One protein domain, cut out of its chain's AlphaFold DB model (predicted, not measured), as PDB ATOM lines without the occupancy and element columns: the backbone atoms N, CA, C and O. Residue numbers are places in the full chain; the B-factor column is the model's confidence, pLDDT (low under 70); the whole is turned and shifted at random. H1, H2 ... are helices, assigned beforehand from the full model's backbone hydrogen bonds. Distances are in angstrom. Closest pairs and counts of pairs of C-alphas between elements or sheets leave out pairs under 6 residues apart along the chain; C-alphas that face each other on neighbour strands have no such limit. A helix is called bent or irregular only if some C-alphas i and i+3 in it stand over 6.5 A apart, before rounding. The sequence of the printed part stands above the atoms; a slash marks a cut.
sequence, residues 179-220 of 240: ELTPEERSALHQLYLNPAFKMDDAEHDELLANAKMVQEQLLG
ATOM      1  N   GLU A 179     168.910 153.852 215.268       91.00
ATOM      2  CA  GLU A 179     168.296 155.092 214.782       91.00
ATOM      3  C   GLU A 179     169.341 156.147 214.394       91.00
ATOM      4  O   GLU A 179     169.095 156.904 213.462       91.00
ATOM      5  N   LEU A 180     170.504 156.185 215.057       87.88
ATOM      6  CA  LEU A 180     171.452 157.289 214.909       87.88
ATOM      7  C   LEU A 180     172.321 157.152 213.651       87.88
ATOM      8  O   LEU A 180     173.003 156.140 213.442       87.88
ATOM      9  N   THR A 181     172.358 158.205 212.839       90.50
ATOM     10  CA  THR A 181     173.245 158.284 211.674       90.50
ATOM     11  C   THR A 181     174.706 158.529 212.097       90.50
ATOM     12  O   THR A 181     174.979 159.072 213.175       90.50
ATOM     13  N   PRO A 182     175.702 158.145 211.270       86.06
ATOM     14  CA  PRO A 182     177.112 158.397 211.580       86.06
ATOM     15  C   PRO A 182     177.452 159.885 211.765       86.06
ATOM     16  O   PRO A 182     178.329 160.218 212.563       86.06
ATOM     17  N   GLU A 183     176.750 160.770 211.053       84.69
ATOM     18  CA  GLU A 183     176.938 162.224 211.114       84.69
ATOM     19  C   GLU A 183     176.464 162.789 212.458       84.69
ATOM     20  O   GLU A 183     177.246 163.440 213.156       84.69
ATOM     21  N   GLU A 184     175.254 162.436 212.904       85.44
ATOM     22  CA  GLU A 184     174.731 162.807 214.231       85.44
ATOM     23  C   GLU A 184     175.646 162.319 215.360       85.44
ATOM     24  O   GLU A 184     175.890 163.024 216.345       85.44
ATOM     25  N   ARG A 185     176.231 161.128 215.192       83.69
ATOM     26  CA  ARG A 185     177.185 160.580 216.157       83.69
ATOM     27  C   ARG A 185     178.453 161.425 216.278       83.69
ATOM     28  O   ARG A 185     178.994 161.553 217.374       83.69
ATOM     29  N   SER A 186     178.929 161.997 215.174       82.31
ATOM     30  CA  SER A 186     180.079 162.908 215.178       82.31
ATOM     31  C   SER A 186     179.730 164.273 215.788       82.31
ATOM     32  O   SER A 186     180.531 164.833 216.542       82.31
ATOM     33  N   ALA A 187     178.497 164.747 215.574       83.94
ATOM     34  CA  ALA A 187     177.984 166.001 216.124       83.94
ATOM     35  C   ALA A 187     177.841 165.981 217.661       83.94
ATOM     36  O   ALA A 187     177.978 167.023 218.308       83.94
ATOM     37  N   LEU A 188     177.662 164.804 218.283       84.25
ATOM     38  CA  LEU A 188     177.631 164.651 219.750       84.25
ATOM     39  C   LEU A 188     178.862 165.257 220.443       84.25
ATOM     40  O   LEU A 188     178.741 165.839 221.523       84.25
ATOM     41  N   HIS A 189     180.043 165.165 219.822       80.25
ATOM     42  CA  HIS A 189     181.274 165.727 220.385       80.25
ATOM     43  C   HIS A 189     181.251 167.259 220.456       80.25
ATOM     44  O   HIS A 189     181.879 167.843 221.340       80.25
ATOM     45  N   GLN A 190     180.500 167.910 219.569       83.06
ATOM     46  CA  GLN A 190     180.382 169.366 219.515       83.06
ATOM     47  C   GLN A 190     179.287 169.905 220.451       83.06
ATOM     48  O   GLN A 190     179.281 171.090 220.796       83.06
ATOM     49  N   LEU A 191     178.379 169.047 220.931       85.06
ATOM     50  CA  LEU A 191     177.206 169.457 221.708       85.06
ATOM     51  C   LEU A 191     177.564 170.149 223.036       85.06
ATOM     52  O   LEU A 191     176.885 171.099 223.437       85.06
ATOM     53  N   TYR A 192     178.644 169.708 223.688       86.69
ATOM     54  CA  TYR A 192     179.123 170.238 224.973       86.69
ATOM     55  C   TYR A 192     180.166 171.356 224.845       86.69
ATOM     56  O   TYR A 192     180.651 171.859 225.861       86.69
ATOM     57  N   LEU A 193     180.512 171.772 223.624       87.50
ATOM     58  CA  LEU A 193     181.353 172.950 223.426       87.50
ATOM     59  C   LEU A 193     180.614 174.206 223.903       87.50
ATOM     60  O   LEU A 193     179.383 174.292 223.854       87.50
ATOM     61  N   ASN A 194     181.373 175.200 224.371       88.38
ATOM     62  CA  ASN A 194     180.804 176.507 224.692       88.38
ATOM     63  C   ASN A 194     180.065 177.033 223.448       88.38
ATOM     64  O   ASN A 194     180.632 176.941 222.359       88.38
ATOM     65  N   PRO A 195     178.853 177.605 223.576       84.50
ATOM     66  CA  PRO A 195     178.139 178.197 222.447       84.50
ATOM     67  C   PRO A 195     178.983 179.153 221.593       84.50
ATOM     68  O   PRO A 195     178.783 179.214 220.389       84.50
ATOM     69  N   ALA A 196     179.965 179.846 222.180       82.88
ATOM     70  CA  ALA A 196     180.893 180.709 221.445       82.88
ATOM     71  C   ALA A 196     181.808 179.963 220.449       82.88
ATOM     72  O   ALA A 196     182.336 180.584 219.534       82.88
ATOM     73  N   PHE A 197     182.006 178.655 220.635       81.06
ATOM     74  CA  PHE A 197     182.837 177.792 219.789       81.06
ATOM     75  C   PHE A 197     182.020 176.875 218.871       81.06
ATOM     76  O   PHE A 197     182.606 176.108 218.117       81.06
ATOM     77  N   LYS A 198     180.684 176.939 218.924       79.62
ATOM     78  CA  LYS A 198     179.801 176.257 217.971       79.62
ATOM     79  C   LYS A 198     179.640 177.145 216.738       79.62
ATOM     80  O   LYS A 198     178.624 177.815 216.595       79.62
ATOM     81  N   MET A 199     180.684 177.227 215.926       68.75
ATOM     82  CA  MET A 199     180.639 177.872 214.614       68.75
ATOM     83  C   MET A 199     180.680 176.753 213.585       68.75
ATOM     84  O   MET A 199     181.486 175.836 213.739       68.75
ATOM     85  N   ASP A 200     179.815 176.808 212.578       72.81
ATOM     86  CA  ASP A 200     179.996 175.953 211.408       72.81
ATOM     87  C   ASP A 200     181.316 176.339 210.725       72.81
ATOM     88  O   ASP A 200     181.654 177.525 210.681       72.81
ATOM     89  N   ASP A 201     182.079 175.372 210.214       73.25
ATOM     90  CA  ASP A 201     183.389 175.654 209.606       73.25
ATOM     91  C   ASP A 201     183.227 176.640 208.429       73.25
ATOM     92  O   ASP A 201     184.035 177.555 208.251       73.25
ATOM     93  N   ALA A 202     182.109 176.539 207.699       74.94
ATOM     94  CA  ALA A 202     181.753 177.464 206.627       74.94
ATOM     95  C   ALA A 202     181.402 178.878 207.134       74.94
ATOM     96  O   ALA A 202     181.848 179.872 206.554       74.94
ATOM     97  N   GLU A 203     180.639 178.992 208.228       74.62
ATOM     98  CA  GLU A 203     180.333 180.287 208.855       74.62
ATOM     99  C   GLU A 203     181.592 180.931 209.460       74.62
ATOM    100  O   GLU A 203     181.761 182.154 209.407       74.62
ATOM    101  N   HIS A 204     182.502 180.122 210.010       78.69
ATOM    102  CA  HIS A 204     183.767 180.582 210.574       78.69
ATOM    103  C   HIS A 204     184.673 181.196 209.501       78.69
ATOM    104  O   HIS A 204     185.207 182.296 209.696       78.69
ATOM    105  N   ASP A 205     184.796 180.531 208.352       82.62
ATOM    106  CA  ASP A 205     185.574 181.018 207.213       82.62
ATOM    107  C   ASP A 205     184.995 182.318 206.629       82.62
ATOM    108  O   ASP A 205     185.746 183.253 206.320       82.62
ATOM    109  N   GLU A 206     183.664 182.434 206.545       82.31
ATOM    110  CA  GLU A 206     182.995 183.670 206.118       82.31
ATOM    111  C   GLU A 206     183.252 184.822 207.102       82.31
ATOM    112  O   GLU A 206     183.558 185.952 206.700       82.31
ATOM    113  N   LEU A 207     183.191 184.549 208.406       80.19
ATOM    114  CA  LEU A 207     183.431 185.556 209.437       80.19
ATOM    115  C   LEU A 207     184.885 186.052 209.420       80.19
ATOM    116  O   LEU A 207     185.127 187.256 209.555       80.19
ATOM    117  N   LEU A 208     185.850 185.158 209.187       84.31
ATOM    118  CA  LEU A 208     187.260 185.515 209.001       84.31
ATOM    119  C   LEU A 208     187.487 186.339 207.726       84.31
ATOM    120  O   LEU A 208     188.290 187.279 207.748       84.31
ATOM    121  N   ALA A 209     186.796 186.022 206.629       85.25
ATOM    122  CA  ALA A 209     186.858 186.804 205.395       85.25
ATOM    123  C   ALA A 209     186.318 188.229 205.610       85.25
ATOM    124  O   ALA A 209     187.002 189.204 205.286       85.25
ATOM    125  N   ASN A 210     185.154 188.357 206.252       81.75
ATOM    126  CA  ASN A 210     184.558 189.648 206.596       81.75
ATOM    127  C   ASN A 210     185.450 190.463 207.549       81.75
ATOM    128  O   ASN A 210     185.649 191.660 207.339       81.75
ATOM    129  N   ALA A 211     186.049 189.824 208.560       83.06
ATOM    130  CA  ALA A 211     186.960 190.490 209.490       83.06
ATOM    131  C   ALA A 211     188.208 191.055 208.786       83.06
ATOM    132  O   ALA A 211     188.605 192.189 209.058       83.06
ATOM    133  N   LYS A 212     188.792 190.301 207.842       84.88
ATOM    134  CA  LYS A 212     189.931 190.761 207.026       84.88
ATOM    135  C   LYS A 212     189.559 191.970 206.165       84.88
ATOM    136  O   LYS A 212     190.319 192.936 206.137       84.88
ATOM    137  N   MET A 213     188.383 191.953 205.535       77.19
ATOM    138  CA  MET A 213     187.897 193.078 204.725       77.19
ATOM    139  C   MET A 213     187.694 194.350 205.558       77.19
ATOM    140  O   MET A 213     188.114 195.434 205.155       77.19
ATOM    141  N   VAL A 214     187.095 194.226 206.748       79.44
ATOM    142  CA  VAL A 214     186.911 195.361 207.667       79.44
ATOM    143  C   VAL A 214     188.261 195.909 208.134       79.44
ATOM    144  O   VAL A 214     188.463 197.122 208.156       79.44
ATOM    145  N   GLN A 215     189.209 195.035 208.473       81.94
ATOM    146  CA  GLN A 215     190.551 195.448 208.883       81.94
ATOM    147  C   GLN A 215     191.284 196.214 207.767       81.94
ATOM    148  O   GLN A 215     191.934 197.222 208.041       81.94
ATOM    149  N   GLU A 216     191.147 195.781 206.514       82.12
ATOM    150  CA  GLU A 216     191.741 196.446 205.347       82.12
ATOM    151  C   GLU A 216     191.116 197.826 205.068       82.12
ATOM    152  O   GLU A 216     191.830 198.789 204.768       82.12
ATOM    153  N   GLN A 217     189.799 197.967 205.250       77.06
ATOM    154  CA  GLN A 217     189.113 199.262 205.177       77.06
ATOM    155  C   GLN A 217     189.561 200.224 206.288       77.06
ATOM    156  O   GLN A 217     189.819 201.397 206.016       77.06
ATOM    157  N   LEU A 218     189.698 199.741 207.528       77.81
ATOM    158  CA  LEU A 218     190.134 200.560 208.668       77.81
ATOM    159  C   LEU A 218     191.584 201.047 208.533       77.81
ATOM    160  O   LEU A 218     191.915 202.126 209.020       77.81
ATOM    161  N   LEU A 219     192.436 200.280 207.850       81.81
ATOM    162  CA  LEU A 219     193.817 200.657 207.534       81.81
ATOM    163  C   LEU A 219     193.927 201.573 206.297       81.81
ATOM    164  O   LEU A 219     195.036 201.921 205.893       81.81
ATOM    165  N   GLY A 220     192.795 202.004 205.725       67.81
ATOM    166  CA  GLY A 220     192.727 203.001 204.653       67.81
ATOM    167  C   GLY A 220     192.933 202.456 203.236       67.81
ATOM    168  O   GLY A 220     193.179 203.248 202.329       67.81
TER     169      GLY A 220
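What this domain is: This is residues 179 to 220 of the 240 residues of the protein "RSN1_7TM domain-containing protein" of Monoraphidium neglectum (UniProt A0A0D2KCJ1). Two helices follow one another along a long, thin outline without packing together: short H1 slants at one end, longer H2 makes the other, and the link between them loops out to one side, residues 191 to 197 standing free. The printed part has 42 residues, with H1 then H2, no named strand, and class all helix. It is extended, with a radius of gyration of the C-alphas of 15.7 A and spans of 54 by 18 by 8 A, a rod.

Where its parts are: Find C-alpha 182 at (177.112, 158.397, 211.580); from there H1, residues 182 to 191, runs 15.0 A. H1 is neither bent nor irregular, but only just: C-alphas 186 and 189 are 6.0 A apart. Next find C-alpha 201 at (183.389, 175.654, 209.606), where H2, residues 201 to 218, begins; it runs 25.8 A to C-alpha 218 at (190.134, 200.560, 208.668).

How they stand to each other: Compare the two stretches and you find H1 and H2 apart, with no C-alpha of one within 8 A of the other. In H2 every O i to N i+4 pair is within hydrogen-bond range; in H1, 4 of 6.

The domain as a whole: The C-alphas farthest apart, those of Glu 179 and Gly 220, are 54.7 A apart. The printed part has no cut, and the link of 9 residues is short. In the B-factor column, residues 199 and 220 are under 70.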